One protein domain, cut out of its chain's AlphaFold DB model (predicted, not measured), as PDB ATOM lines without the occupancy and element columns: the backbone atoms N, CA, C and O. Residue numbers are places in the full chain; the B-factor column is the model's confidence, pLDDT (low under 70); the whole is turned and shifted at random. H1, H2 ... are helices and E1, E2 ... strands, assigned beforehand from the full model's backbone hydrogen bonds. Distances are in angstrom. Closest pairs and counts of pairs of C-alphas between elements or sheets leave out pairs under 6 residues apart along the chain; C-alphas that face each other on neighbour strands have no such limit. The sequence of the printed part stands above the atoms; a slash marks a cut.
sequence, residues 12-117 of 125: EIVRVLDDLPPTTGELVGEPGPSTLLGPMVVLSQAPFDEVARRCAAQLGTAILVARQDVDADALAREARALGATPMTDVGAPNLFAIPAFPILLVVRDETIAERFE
ATOM      1  N   GLU A  12     176.117 168.992 230.014       87.56
ATOM      2  CA  GLU A  12     177.262 168.576 229.204       87.56
ATOM      3  C   GLU A  12     178.570 168.690 230.002       87.56
ATOM      4  O   GLU A  12     179.391 167.781 229.990       87.56
ATOM      5  N   ILE A  13     178.731 169.764 230.782       87.19
ATOM      6  CA  ILE A  13     179.927 169.988 231.607       87.19
ATOM      7  C   ILE A  13     179.998 168.968 232.742       87.19
ATOM      8  O   ILE A  13     181.069 168.440 233.024       87.19
ATOM      9  N   VAL A  14     178.867 168.680 233.395       90.69
ATOM     10  CA  VAL A  14     178.818 167.691 234.485       90.69
ATOM     11  C   VAL A  14     179.259 166.322 233.977       90.69
ATOM     12  O   VAL A  14     180.109 165.693 234.589       90.69
ATOM     13  N   ARG A  15     178.747 165.903 232.816       92.75
ATOM     14  CA  ARG A  15     179.107 164.616 232.213       92.75
ATOM     15  C   ARG A  15     180.592 164.495 231.904       92.75
ATOM     16  O   ARG A  15     181.157 163.431 232.121       92.75
ATOM     17  N   VAL A  16     181.205 165.565 231.403       90.56
ATOM     18  CA  VAL A  16     182.643 165.583 231.120       90.56
ATOM     19  C   VAL A  16     183.460 165.473 232.406       90.56
ATOM     20  O   VAL A  16     184.439 164.743 232.431       90.56
ATOM     21  N   LEU A  17     183.043 166.139 233.488       89.25
ATOM     22  CA  LEU A  17     183.693 165.996 234.798       89.25
ATOM     23  C   LEU A  17     183.547 164.587 235.392       89.25
ATOM     24  O   LEU A  17     184.377 164.189 236.204       89.25
ATOM     25  N   ASP A  18     182.507 163.857 234.989       93.94
ATOM     26  CA  ASP A  18     182.275 162.454 235.341       93.94
ATOM     27  C   ASP A  18     182.945 161.473 234.347       93.94
ATOM     28  O   ASP A  18     182.634 160.281 234.362       93.94
ATOM     29  N   ASP A  19     183.827 161.960 233.461       90.62
ATOM     30  CA  ASP A  19     184.528 161.189 232.421       90.62
ATOM     31  C   ASP A  19     183.588 160.364 231.515       90.62
ATOM     32  O   ASP A  19     183.930 159.285 231.017       90.62
ATOM     33  N   LEU A  20     182.364 160.854 231.290       93.19
ATOM     34  CA  LEU A  20     181.383 160.170 230.453       93.19
ATOM     35  C   LEU A  20     181.594 160.466 228.960       93.19
ATOM     36  O   LEU A  20     181.979 161.580 228.596       93.19
ATOM     37  N   PRO A  21     181.246 159.520 228.062       92.00
ATOM     38  CA  PRO A  21     181.356 159.736 226.624       92.00
ATOM     39  C   PRO A  21     180.526 160.930 226.118       92.00
ATOM     40  O   PRO A  21     179.440 161.193 226.670       92.00
ATOM     41  N   PRO A  22     180.970 161.584 225.025       94.12
ATOM     42  CA  PRO A  22     180.242 162.684 224.406       94.12
ATOM     43  C   PRO A  22     178.843 162.273 223.939       94.12
ATOM     44  O   PRO A  22     178.598 161.152 223.473       94.12
ATOM     45  N   THR A  23     177.911 163.211 224.042       94.88
ATOM     46  CA  THR A  23     176.502 163.015 223.674       94.88
ATOM     47  C   THR A  23     176.132 163.706 222.373       94.88
ATOM     48  O   THR A  23     175.309 163.181 221.620       94.88
ATOM     49  N   THR A  24     176.777 164.832 222.083       93.75
ATOM     50  CA  THR A  24     176.545 165.654 220.894       93.75
ATOM     51  C   THR A  24     177.326 165.177 219.674       93.75
ATOM     52  O   THR A  24     177.051 165.621 218.562       93.75
ATOM     53  N   GLY A  25     178.276 164.255 219.847       94.62
ATOM     54  CA  GLY A  25     179.222 163.957 218.784       94.62
ATOM     55  C   GLY A  25     180.095 162.727 218.975       94.62
ATOM     56  O   GLY A  25     179.905 161.920 219.890       94.62
ATOM     57  N   GLU A  26     181.060 162.616 218.073       95.69
ATOM     58  CA  GLU A  26     182.205 161.717 218.143       95.69
ATOM     59  C   GLU A  26     183.484 162.543 218.295       95.69
ATOM     60  O   GLU A  26     183.677 163.536 217.595       95.69
ATOM     61  N   LEU A  27     184.344 162.155 219.235       95.75
ATOM     62  CA  LEU A  27     185.611 162.831 219.480       95.75
ATOM     63  C   LEU A  27     186.714 162.190 218.629       95.75
ATOM     64  O   LEU A  27     186.929 160.983 218.707       95.75
ATOM     65  N   VAL A  28     187.425 163.002 217.851       96.38
ATOM     66  CA  VAL A  28     188.516 162.576 216.968       96.38
ATOM     67  C   VAL A  28     189.813 163.268 217.384       96.38
ATOM     68  O   VAL A  28     189.889 164.494 217.373       96.38
ATOM     69  N   GLY A  29     190.848 162.485 217.698       94.38
ATOM     70  CA  GLY A  29     192.146 162.989 218.158       94.38
ATOM     71  C   GLY A  29     192.226 163.180 219.676       94.38
ATOM     72  O   GLY A  29     191.344 162.747 220.412       94.38
ATOM     73  N   GLU A  30     193.300 163.827 220.133       94.62
ATOM     74  CA  GLU A  30     193.591 164.025 221.560       94.62
ATOM     75  C   GLU A  30     193.215 165.444 222.023       94.62
ATOM     76  O   GLU A  30     193.583 166.418 221.355       94.62
ATOM     77  N   PRO A  31     192.496 165.593 223.152       93.62
ATOM     78  CA  PRO A  31     192.190 166.889 223.743       93.62
ATOM     79  C   PRO A  31     193.409 167.790 223.943       93.62
ATOM     80  O   PRO A  31     194.474 167.356 224.380       93.62
ATOM     81  N   GLY A  32     193.230 169.083 223.685       87.69
ATOM     82  CA  GLY A  32     194.299 170.065 223.799       87.69
ATOM     83  C   GLY A  32     193.834 171.496 223.544       87.69
ATOM     84  O   GLY A  32     192.694 171.729 223.137       87.69
ATOM     85  N   PRO A  33     194.702 172.493 223.778       84.69
ATOM     86  CA  PRO A  33     194.380 173.879 223.472       84.69
ATOM     87  C   PRO A  33     194.111 174.046 221.971       84.69
ATOM     88  O   PRO A  33     194.953 173.722 221.141       84.69
ATOM     89  N   SER A  34     192.937 174.578 221.624       82.50
ATOM     90  CA  SER A  34     192.616 174.908 220.235       82.50
ATOM     91  C   SER A  34     193.316 176.194 219.806       82.50
ATOM     92  O   SER A  34     193.297 177.196 220.522       82.50
ATOM     93  N   THR A  35     193.901 176.177 218.610       84.94
ATOM     94  CA  THR A  35     194.476 177.360 217.949       84.94
ATOM     95  C   THR A  35     193.435 178.168 217.165       84.94
ATOM     96  O   THR A  35     193.742 179.243 216.646       84.94
ATOM     97  N   LEU A  36     192.190 177.686 217.089       86.62
ATOM     98  CA  LEU A  36     191.121 178.327 216.339       86.62
ATOM     99  C   LEU A  36     190.562 179.544 217.099       86.62
ATOM    100  O   LEU A  36     189.998 179.417 218.184       86.62
ATOM    101  N   LEU A  37     190.686 180.733 216.504       85.94
ATOM    102  CA  LEU A  37     190.285 182.002 217.134       85.94
ATOM    103  C   LEU A  37     188.831 182.412 216.847       85.94
ATOM    104  O   LEU A  37     188.291 183.280 217.529       85.94
ATOM    105  N   GLY A  38     188.188 181.796 215.857       88.19
ATOM    106  CA  GLY A  38     186.822 182.105 215.442       88.19
ATOM    107  C   GLY A  38     186.258 181.037 214.505       88.19
ATOM    108  O   GLY A  38     186.920 180.025 214.277       88.19
ATOM    109  N   PRO A  39     185.041 181.220 213.980       89.69
ATOM    110  CA  PRO A  39     184.461 180.287 213.024       89.69
ATOM    111  C   PRO A  39     185.352 180.143 211.792       89.69
ATOM    112  O   PRO A  39     185.851 181.134 211.258       89.69
ATOM    113  N   MET A  40     185.515 178.915 211.321       90.94
ATOM    114  CA  MET A  40     186.196 178.611 210.071       90.94
ATOM    115  C   MET A  40     185.264 177.772 209.216       90.94
ATOM    116  O   MET A  40     184.744 176.757 209.669       90.94
ATOM    117  N   VAL A  41     185.058 178.211 207.980       90.25
ATOM    118  CA  VAL A  41     184.220 177.520 207.003       90.25
ATOM    119  C   VAL A  41     185.131 176.911 205.950       90.25
ATOM    120  O   VAL A  41     185.974 177.621 205.407       90.25
ATOM    121  N   VAL A  42     184.967 175.624 205.665       90.00
ATOM    122  CA  VAL A  42     185.726 174.910 204.632       90.00
ATOM    123  C   VAL A  42     184.783 174.152 203.711       90.00
ATOM    124  O   VAL A  42     183.776 173.606 204.156       90.00
ATOM    125  N   LEU A  43     185.126 174.087 202.429       91.00
ATOM    126  CA  LEU A  43     184.501 173.163 201.487       91.00
ATOM    127  C   LEU A  43     185.238 171.819 201.529       91.00
ATOM    128  O   LEU A  43     186.465 171.789 201.389       91.00
ATOM    129  N   SER A  44     184.506 170.713 201.680       90.88
ATOM    130  CA  SER A  44     185.066 169.370 201.490       90.88
ATOM    131  C   SER A  44     184.003 168.345 201.090       90.88
ATOM    132  O   SER A  44     182.941 168.258 201.704       90.88
ATOM    133  N   GLN A  45     184.326 167.512 200.098       89.56
ATOM    134  CA  GLN A  45     183.506 166.356 199.703       89.56
ATOM    135  C   GLN A  45     183.878 165.071 200.452       89.56
ATOM    136  O   GLN A  45     183.235 164.037 200.281       89.56
ATOM    137  N   ALA A  46     184.904 165.124 201.296       90.81
ATOM    138  CA  ALA A  46     185.420 163.954 201.976       90.81
ATOM    139  C   ALA A  46     184.491 163.417 203.084       90.81
ATOM    140  O   ALA A  46     183.585 164.122 203.564       90.81
ATOM    141  N   PRO A  47     184.718 162.167 203.525       89.25
ATOM    142  CA  PRO A  47     184.144 161.647 204.758       89.25
ATOM    143  C   PRO A  47     184.452 162.547 205.964       89.25
ATOM    144  O   PRO A  47     185.528 163.133 206.085       89.25
ATOM    145  N   PHE A  48     183.480 162.680 206.866       87.62
ATOM    146  CA  PHE A  48     183.558 163.620 207.988       87.62
ATOM    147  C   PHE A  48     184.648 163.271 209.001       87.62
ATOM    148  O   PHE A  48     185.307 164.160 209.532       87.62
ATOM    149  N   ASP A  49     184.872 161.981 209.232       90.62
ATOM    150  CA  ASP A  49     185.948 161.480 210.081       90.62
ATOM    151  C   ASP A  49     187.330 161.834 209.510       90.62
ATOM    152  O   ASP A  49     188.260 162.134 210.257       90.62
ATOM    153  N   GLU A  50     187.467 161.853 208.185       92.88
ATOM    154  CA  GLU A  50     188.713 162.204 207.511       92.88
ATOM    155  C   GLU A  50     189.024 163.699 207.619       92.88
ATOM    156  O   GLU A  50     190.137 164.075 208.004       92.88
ATOM    157  N   VAL A  51     188.019 164.550 207.382       93.50
ATOM    158  CA  VAL A  51     188.112 165.999 207.620       93.50
ATOM    159  C   VAL A  51     188.493 166.268 209.076       93.50
ATOM    160  O   VAL A  51     189.449 167.000 209.337       93.50
ATOM    161  N   ALA A  52     187.813 165.616 210.024       94.88
ATOM    162  CA  ALA A  52     188.090 165.758 211.449       94.88
ATOM    163  C   ALA A  52     189.534 165.379 211.802       94.88
ATOM    164  O   ALA A  52     190.207 166.148 212.485       94.88
ATOM    165  N   ARG A  53     190.046 164.240 211.312       94.62
ATOM    166  CA  ARG A  53     191.434 163.807 211.566       94.62
ATOM    167  C   ARG A  53     192.455 164.825 211.053       94.62
ATOM    168  O   ARG A  53     193.404 165.150 211.766       94.62
ATOM    169  N   ARG A  54     192.264 165.348 209.839       91.94
ATOM    170  CA  ARG A  54     193.183 166.331 209.243       91.94
ATOM    171  C   ARG A  54     193.139 167.661 209.988       91.94
ATOM    172  O   ARG A  54     194.189 168.218 210.306       91.94
ATOM    173  N   CYS A  55     191.943 168.141 210.323       93.00
ATOM    174  CA  CYS A  55     191.773 169.346 211.125       93.00
ATOM    175  C   CYS A  55     192.349 169.184 212.536       93.00
ATOM    176  O   CYS A  55     193.004 170.106 213.012       93.00
ATOM    177  N   ALA A  56     192.185 168.021 213.176       93.50
ATOM    178  CA  ALA A  56     192.771 167.745 214.487       93.50
ATOM    179  C   ALA A  56     194.299 167.898 214.456       93.50
ATOM    180  O   ALA A  56     194.883 168.596 215.288       93.50
ATOM    181  N   ALA A  57     194.941 167.302 213.446       90.62
ATOM    182  CA  ALA A  57     196.386 167.381 213.258       90.62
ATOM    183  C   ALA A  57     196.874 168.818 213.007       90.62
ATOM    184  O   ALA A  57     197.910 169.214 213.534       90.62
ATOM    185  N   GLN A  58     196.132 169.608 212.225       90.06
ATOM    186  CA  GLN A  58     196.502 170.994 211.914       90.06
ATOM    187  C   GLN A  58     196.253 171.963 213.074       90.06
ATOM    188  O   GLN A  58     197.053 172.869 213.295       90.06
ATOM    189  N   LEU A  59     195.153 171.785 213.810       90.62
ATOM    190  CA  LEU A  59     194.780 172.662 214.920       90.62
ATOM    191  C   LEU A  59     195.489 172.304 216.231       90.62
ATOM    192  O   LEU A  59     195.526 173.146 217.130       90.62
ATOM    193  N   GLY A  60     196.045 171.091 216.335       90.31
ATOM    194  CA  GLY A  60     196.736 170.597 217.527       90.31
ATOM    195  C   GLY A  60     195.794 170.251 218.683       90.31
ATOM    196  O   GLY A  60     196.188 170.342 219.843       90.31
ATOM    197  N   THR A  61     194.543 169.902 218.379       94.56
ATOM    198  CA  THR A  61     193.491 169.599 219.362       94.56
ATOM    199  C   THR A  61     192.499 168.593 218.786       94.56
ATOM    200  O   THR A  61     192.383 168.463 217.567       94.56
ATOM    201  N   ALA A  62     191.760 167.902 219.649       96.31
ATOM    202  CA  ALA A  62     190.675 167.029 219.232       96.31
ATOM    203  C   ALA A  62     189.558 167.808 218.522       96.31
ATOM    204  O   ALA A  62     189.310 168.986 218.790       96.31
ATOM    205  N   ILE A  63     188.832 167.114 217.649       97.06
ATOM    206  CA  ILE A  63     187.616 167.605 217.008       97.06
ATOM    207  C   ILE A  63     186.421 166.843 217.572       97.06
ATOM    208  O   ILE A  63     186.406 165.616 217.539       97.06
ATOM    209  N   LEU A  64     185.410 167.557 218.068       96.94
ATOM    210  CA  LEU A  64     184.115 166.964 218.392       96.94
ATOM    211  C   LEU A  64     183.195 167.108 217.180       96.94
ATOM    212  O   LEU A  64     182.680 168.191 216.897       96.94
ATOM    213  N   VAL A  65     183.023 166.007 216.456       96.38
ATOM    214  CA  VAL A  65     182.219 165.915 215.239       96.38
ATOM    215  C   VAL A  65     180.753 165.757 215.615       96.38
ATOM    216  O   VAL A  65     180.393 164.786 216.277       96.38
ATOM    217  N   ALA A  66     179.904 166.691 215.195       95.19
ATOM    218  CA  ALA A  66     178.482 166.666 215.504       95.19
ATOM    219  C   ALA A  66     177.794 165.394 214.984       95.19
ATOM    220  O   ALA A  66     178.006 164.968 213.846       95.19
ATOM    221  N   ARG A  67     176.899 164.826 215.797       90.81
ATOM    222  CA  ARG A  67     175.839 163.938 215.300       90.81
ATOM    223  C   ARG A  67     174.780 164.767 214.562       90.81
ATOM    224  O   ARG A  67     174.725 165.988 214.698       90.81
ATOM    225  N   GLN A  68     173.932 164.096 213.784       83.69
ATOM    226  CA  GLN A  68     172.825 164.751 213.081       83.69
ATOM    227  C   GLN A  68     171.896 165.490 214.059       83.69
ATOM    228  O   GLN A  68     171.649 165.008 215.164       83.69
ATOM    229  N   ASP A  69     171.393 166.650 213.627       81.69
ATOM    230  CA  ASP A  69     170.396 167.475 214.327       81.69
ATOM    231  C   ASP A  69     170.784 167.949 215.740       81.69
ATOM    232  O   ASP A  69     169.924 168.215 216.584       81.69
ATOM    233  N   VAL A  70     172.083 168.083 216.016       87.31
ATOM    234  CA  VAL A  70     172.562 168.602 217.301       87.31
ATOM    235  C   VAL A  70     172.596 170.130 217.297       87.31
ATOM    236  O   VAL A  70     173.104 170.767 216.376       87.31
ATOM    237  N   ASP A  71     172.080 170.714 218.378       87.56
ATOM    238  CA  ASP A  71     172.217 172.132 218.694       87.56
ATOM    239  C   ASP A  71     173.695 172.569 218.744       87.56
ATOM    240  O   ASP A  71     174.515 171.994 219.469       87.56
ATOM    241  N   ALA A  72     174.033 173.609 217.977       87.31
ATOM    242  CA  ALA A  72     175.409 174.083 217.832       87.31
ATOM    243  C   ALA A  72     175.984 174.633 219.146       87.31
ATOM    244  O   ALA A  72     177.180 174.478 219.406       87.31
ATOM    245  N   ASP A  73     175.149 175.236 219.997       88.38
ATOM    246  CA  ASP A  73     175.594 175.747 221.291       88.38
ATOM    247  C   ASP A  73     175.904 174.598 222.259       88.38
ATOM    248  O   ASP A  73     176.907 174.653 222.977       88.38
ATOM    249  N   ALA A  74     175.081 173.546 222.280       91.12
ATOM    250  CA  ALA A  74     175.337 172.329 223.050       91.12
ATOM    251  C   ALA A  74     176.633 171.641 222.605       91.12
ATOM    252  O   ALA A  74     177.485 171.347 223.447       91.12
ATOM    253  N   LEU A  75     176.827 171.479 221.292       93.75
ATOM    254  CA  LEU A  75     178.064 170.951 220.714       93.75
ATOM    255  C   LEU A  75     179.278 171.770 221.161       93.75
ATOM    256  O   LEU A  75     180.274 171.222 221.625       93.75
ATOM    257  N   ALA A  76     179.198 173.098 221.059       92.25
ATOM    258  CA  ALA A  76     180.300 173.980 221.415       92.25
ATOM    259  C   ALA A  76     180.609 173.983 222.915       92.25
ATOM    260  O   ALA A  76     181.768 174.148 223.302       92.25
ATOM    261  N   ARG A  77     179.594 173.823 223.774       91.81
ATOM    262  CA  ARG A  77     179.794 173.656 225.219       91.81
ATOM    263  C   ARG A  77     180.487 172.334 225.533       91.81
ATOM    264  O   ARG A  77     181.473 172.355 226.266       91.81
ATOM    265  N   GLU A  78     180.006 171.222 224.975       94.94
ATOM    266  CA  GLU A  78     180.589 169.895 225.214       94.94
ATOM    267  C   GLU A  78     182.020 169.815 224.656       94.94
ATOM    268  O   GLU A  78     182.928 169.419 225.381       94.94
ATOM    269  N   ALA A  79     182.263 170.309 223.435       94.94
ATOM    270  CA  ALA A  79     183.595 170.357 222.827       94.94
ATOM    271  C   ALA A  79     184.591 171.136 223.695       94.94
ATOM    272  O   ALA A  79     185.666 170.635 224.009       94.94
ATOM    273  N   ARG A  80     184.221 172.338 224.156       91.75
ATOM    274  CA  ARG A  80     185.087 173.133 225.039       91.75
ATOM    275  C   ARG A  80     185.358 172.445 226.368       91.75
ATOM    276  O   ARG A  80     186.486 172.511 226.846       91.75
ATOM    277  N   ALA A  81     184.344 171.818 226.963       92.94
ATOM    278  CA  ALA A  81     184.514 171.071 228.205       92.94
ATOM    279  C   ALA A  81     185.503 169.909 228.021       92.94
ATOM    280  O   ALA A  81     186.325 169.670 228.900       92.94
ATOM    281  N   LEU A  82     185.469 169.253 226.859       94.38
ATOM    282  CA  LEU A  82     186.380 168.175 226.471       94.38
ATOM    283  C   LEU A  82     187.760 168.654 226.000       94.38
ATOM    284  O   LEU A  82     188.592 167.815 225.680       94.38
ATOM    285  N   GLY A  83     188.022 169.963 225.907       93.75
ATOM    286  CA  GLY A  83     189.268 170.471 225.320       93.75
ATOM    287  C   GLY A  83     189.395 170.172 223.821       93.75
ATOM    288  O   GLY A  83     190.475 169.828 223.353       93.75
ATOM    289  N   ALA A  84     188.289 170.271 223.086       96.06
ATOM    290  CA  ALA A  84     188.177 169.993 221.659       96.06
ATOM    291  C   ALA A  84     187.581 171.183 220.888       96.06
ATOM    292  O   ALA A  84     186.975 172.096 221.460       96.06
ATOM    293  N   THR A  85     187.711 171.155 219.562       96.25
ATOM    294  CA  THR A  85     187.060 172.099 218.642       96.25
ATOM    295  C   THR A  85     185.783 171.476 218.075       96.25
ATOM    296  O   THR A  85     185.842 170.359 217.562       96.25
ATOM    297  N   PRO A  86     184.621 172.148 218.142       96.12
ATOM    298  CA  PRO A  86     183.398 171.619 217.549       96.12
ATOM    299  C   PRO A  86     183.481 171.650 216.018       96.12
ATOM    300  O   PRO A  86     184.011 172.603 215.441       96.12
ATOM    301  N   MET A  87     182.923 170.634 215.361       95.50
ATOM    302  CA  MET A  87     182.785 170.572 213.907       95.50
ATOM    303  C   MET A  87     181.391 170.095 213.514       95.50
ATOM    304  O   MET A  87     180.896 169.118 214.070       95.50
ATOM    305  N   THR A  88     180.766 170.755 212.543       93.94
ATOM    306  CA  THR A  88     179.439 170.370 212.044       93.94
ATOM    307  C   THR A  88     179.298 170.609 210.543       93.94
ATOM    308  O   THR A  88     180.045 171.394 209.953       93.94
ATOM    309  N   ASP A  89     178.342 169.911 209.932       90.25
ATOM    310  CA  ASP A  89     177.961 170.087 208.528       90.25
ATOM    311  C   ASP A  89     176.933 171.216 208.444       90.25
ATOM    312  O   ASP A  89     176.011 171.289 209.263       90.25
ATOM    313  N   VAL A  90     177.084 172.114 207.474       85.50
ATOM    314  CA  VAL A  90     176.135 173.207 207.258       85.50
ATOM    315  C   VAL A  90     175.740 173.331 205.794       85.50
ATOM    316  O   VAL A  90     176.563 173.504 204.896       85.50
ATOM    317  N   GLY A  91     174.428 173.329 205.566       77.38
ATOM    318  CA  GLY A  91     173.845 173.723 204.287       77.38
ATOM    319  C   GLY A  91     173.798 175.246 204.101       77.38
ATOM    320  O   GLY A  91     173.932 176.016 205.057       77.38
ATOM    321  N   ALA A  92     173.509 175.683 202.870       64.88
ATOM    322  CA  ALA A  92     173.421 177.101 202.479       64.88
ATOM    323  C   ALA A  92     172.608 178.003 203.408       64.88
ATOM    324  O   ALA A  92     173.088 179.090 203.735       64.88
ATOM    325  N   PRO A  93     171.404 177.600 203.855       60.09
ATOM    326  CA  PRO A  93     170.583 178.461 204.700       60.09
ATOM    327  C   PRO A  93     171.253 178.783 206.043       60.09
ATOM    328  O   PRO A  93     171.056 179.870 206.581       60.09
ATOM    329  N   ASN A  94     172.078 177.868 206.557       73.44
ATOM    330  CA  ASN A  94     172.663 177.967 207.892       73.44
ATOM    331  C   ASN A  94     173.973 178.771 207.916       73.44
ATOM    332  O   ASN A  94     174.389 179.219 208.981       73.44
ATOM    333  N   LEU A  95     174.592 179.042 206.760       70.31
ATOM    334  CA  LEU A  95     175.804 179.873 206.671       70.31
ATOM    335  C   LEU A  95     175.574 181.355 206.972       70.31
ATOM    336  O   LEU A  95     176.524 182.095 207.202       70.31
ATOM    337  N   PHE A  96     174.326 181.810 206.996       72.38
ATOM    338  CA  PHE A  96     174.004 183.167 207.441       72.38
ATOM    339  C   PHE A  96     173.775 183.253 208.955       72.38
ATOM    340  O   PHE A  96     173.656 184.349 209.494       72.38
ATOM    341  N   ALA A  97     173.740 182.108 209.640       79.12
ATOM    342  CA  ALA A  97     173.568 181.980 211.083       79.12
ATOM    343  C   ALA A  97     174.830 181.382 211.732       79.12
ATOM    344  O   ALA A  97     174.744 180.531 212.616       79.12
ATOM    345  N   ILE A  98     176.013 181.807 211.267       77.56
ATOM    346  CA  ILE A  98     177.291 181.323 211.796       77.56
ATOM    347  C   ILE A  98     177.415 181.737 213.269       77.56
ATOM    348  O   ILE A  98     177.292 182.927 213.581       77.56
ATOM    349  N   PRO A  99     177.687 180.790 214.180       80.00
ATOM    350  CA  PRO A  99     177.849 181.116 215.586       80.00
ATOM    351  C   PRO A  99     179.066 182.015 215.820       80.00
ATOM    352  O   PRO A  99     180.080 181.885 215.145       80.00
ATOM    353  N   ALA A 100     179.026 182.887 216.828       83.19
ATOM    354  CA  ALA A 100     180.133 183.798 217.148       83.19
ATOM    355  C   ALA A 100     181.253 183.146 217.992       83.19
ATOM    356  O   ALA A 100     181.852 183.790 218.853       83.19
ATOM    357  N   PHE A 101     181.520 181.854 217.797       85.94
ATOM    358  CA  PHE A 101     182.530 181.107 218.548       85.94
ATOM    359  C   PHE A 101     183.406 180.228 217.647       85.94
ATOM    360  O   PHE A 101     182.989 179.910 216.541       85.94
ATOM    361  N   PRO A 102     184.598 179.795 218.106       90.56
ATOM    362  CA  PRO A 102     185.429 178.851 217.362       90.56
ATOM    363  C   PRO A 102     184.678 177.552 217.043       90.56
ATOM    364  O   PRO A 102     184.305 176.809 217.951       90.56
ATOM    365  N   ILE A 103     184.441 177.311 215.755       92.88
ATOM    366  CA  ILE A 103     183.776 176.124 215.212       92.88
ATOM    367  C   ILE A 103     184.256 175.889 213.782       92.88
ATOM    368  O   ILE A 103     184.462 176.843 213.030       92.88
ATOM    369  N   LEU A 104     184.425 174.622 213.415       93.44
ATOM    370  CA  LEU A 104     184.650 174.200 212.040       93.44
ATOM    371  C   LEU A 104     183.303 173.915 211.371       93.44
ATOM    372  O   LEU A 104     182.537 173.055 211.808       93.44
ATOM    373  N   LEU A 105     183.016 174.644 210.304       92.81
ATOM    374  CA  LEU A 105     181.824 174.481 209.489       92.81
ATOM    375  C   LEU A 105     182.236 173.843 208.170       92.81
ATOM    376  O   LEU A 105     182.963 174.449 207.383       92.81
ATOM    377  N   VAL A 106     181.783 172.618 207.937       92.56
ATOM    378  CA  VAL A 106     182.052 171.911 206.689       92.56
ATOM    379  C   VAL A 106     180.866 172.121 205.762       92.56
ATOM    380  O   VAL A 106     179.731 171.806 206.106       92.56
ATOM    381  N   VAL A 107     181.139 172.681 204.592       91.69
ATOM    382  CA  VAL A 107     180.175 172.882 203.514       91.69
ATOM    383  C   VAL A 107     180.433 171.824 202.452       91.69
ATOM    384  O   VAL A 107     181.584 171.566 202.102       91.69
ATOM    385  N   ARG A 108     179.364 171.231 201.917       89.31
ATOM    386  CA  ARG A 108     179.437 170.231 200.834       89.31
ATOM    387  C   ARG A 108     178.892 170.716 199.493       89.31
ATOM    388  O   ARG A 108     179.008 170.020 198.493       89.31
ATOM    389  N   ASP A 109     178.274 171.889 199.447       88.69
ATOM    390  CA  ASP A 109     177.715 172.440 198.212       88.69
ATOM    391  C   ASP A 109     178.747 173.346 197.526       88.69
ATOM    392  O   ASP A 109     179.089 174.423 198.022       88.69
ATOM    393  N   GLU A 110     179.239 172.900 196.369       87.38
ATOM    394  CA  GLU A 110     180.187 173.645 195.531       87.38
ATOM    395  C   GLU A 110     179.648 175.022 195.127       87.38
ATOM    396  O   GLU A 110     180.397 175.994 195.099       87.38
ATOM    397  N   THR A 111     178.339 175.148 194.892       87.25
ATOM    398  CA  THR A 111     177.710 176.416 194.484       87.25
ATOM    399  C   THR A 111     177.860 177.474 195.569       87.25
ATOM    400  O   THR A 111     178.102 178.652 195.299       87.25
ATOM    401  N   ILE A 112     177.710 177.057 196.827       84.25
ATOM    402  CA  ILE A 112     177.949 177.920 197.979       84.25
ATOM    403  C   ILE A 112     179.427 178.279 198.045       84.25
ATOM    404  O   ILE A 112     179.765 179.449 198.215       84.25
ATOM    405  N   ALA A 113     180.300 177.281 197.932       83.75
ATOM    406  CA  ALA A 113     181.729 177.494 198.059       83.75
ATOM    407  C   ALA A 113     182.264 178.477 197.018       83.75
ATOM    408  O   ALA A 113     183.041 179.358 197.368       83.75
ATOM    409  N   GLU A 114     181.795 178.389 195.774       87.12
ATOM    410  CA  GLU A 114     182.110 179.352 194.720       87.12
ATOM    411  C   GLU A 114     181.565 180.744 195.041       87.12
ATOM    412  O   GLU A 114     182.297 181.727 194.965       87.12
ATOM    413  N   ARG A 115     180.295 180.840 195.452       86.25
ATOM    414  CA  ARG A 115     179.649 182.124 195.758       86.25
ATOM    415  C   ARG A 115     180.329 182.888 196.896       86.25
ATOM    416  O   ARG A 115     180.308 184.118 196.886       86.25
ATOM    417  N   PHE A 116     180.847 182.175 197.891       83.44
ATOM    418  CA  PHE A 116     181.472 182.752 199.084       83.44
ATOM    419  C   PHE A 116     183.000 182.630 199.091       83.44
ATOM    420  O   PHE A 116     183.613 182.946 200.106       83.44
ATOM    421  N   GLU A 117     183.599 182.173 197.985       87.38
ATOM    422  CA  GLU A 117     185.045 181.961 197.836       87.38
ATOM    423  C   GLU A 117     185.647 181.151 199.001       87.38
ATOM    424  O   GLU A 117     186.704 181.477 199.546       87.38
TER     425      GLU A 117
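Overview. This is residues 12 to 117 of the 125 residues of an uncharacterized protein of Deltaproteobacteria bacterium (UniProt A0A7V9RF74). A strongly twisted sheet of five strands makes the core, with H2 over one face and H3 over the other. H1 packs on H3 at one end of the long axis, and the small helices H4 and H5, which only graze the sheet, lie toward the other end. The printed part has 106 residues, with five named helices and five named strands in the order H1 E1 E2 H2 E3 H3 E4 H4 E5 H5. The mixed sheet runs E1 E3 E4 E5 E2, and the class is mixed, helices and strands. The whole is compact, with a radius of gyration of the C-alphas of 13.2 A, yet elongated, spanning 44 by 25 by 24 A.

Arrangement. H1, residues 12 to 17, touches H3, residues 72 to 81, the same way at a shallow tilt of 13 degrees; their closest C-alphas, Glu 12 and Glu 78, are 5.4 A apart. E1, residues 25 to 28, is an edge strand, antiparallel to E3, residues 62 to 66, with N 28 and O 63 at 2.8 A. E2, residues 40 to 43, is the other edge strand, parallel to E5, residues 104 to 107, with N 105 and O 40 at 2.8 A. H2, residues 48 to 59, is on the sheet; its closest C-alphas to E3 are Ala 56 and Ala 62, 5.2 A. E2, H2 and E3 form a split strand-helix-strand unit, its strands running the same way with E4, residues 84 to 89, and E5 between them. E3 is parallel to E4, with N 64 and O 85 at 2.9 A. H3 is on the opposite face from H2, making three layers, helices on both faces of a sheet; its height over the sheet is 8.3 A, and Ala 79 and Pro 86 are its closest C-alphas to E4, 5.4 A. E4 is parallel to E5, with N 104 and O 86 at 2.9 A. E3, H3, E4 and E4, H4, E5 are strand-helix-strand units, parallel neighbours with a helix between; these and the split unit have right-handed crossovers. H4, residues 92 to 96, and H5, residues 110 to 115, are close but not clearly touching, with the C-alphas of Ala 92 and Ile 112 closest at 6.4 A. Every O i to N i+4 pair is within hydrogen-bond range in H1, H2, H3 and H5; H4 has 0 of 1, and 1 of 2 O i to N i+3 pairs.

Along the chain. H1 begins at C-alpha 12, (177.262, 168.576, 229.204). H2 measures 16.0 A from first to last C-alpha, H3 14.1 A, E3 12.8 A and E4 16.6 A. H5 ends at C-alpha 115, (179.649, 182.124, 195.758).

Size, cuts and confidence. The two C-alphas farthest apart, those of Asp 18 and Arg 115, are 44.3 A apart. The printed part has no cut, and the link E1 to E2 is long, with 11 residues. The mean pLDDT of the printed part is 89.4; residues 92 to 93 are under 70.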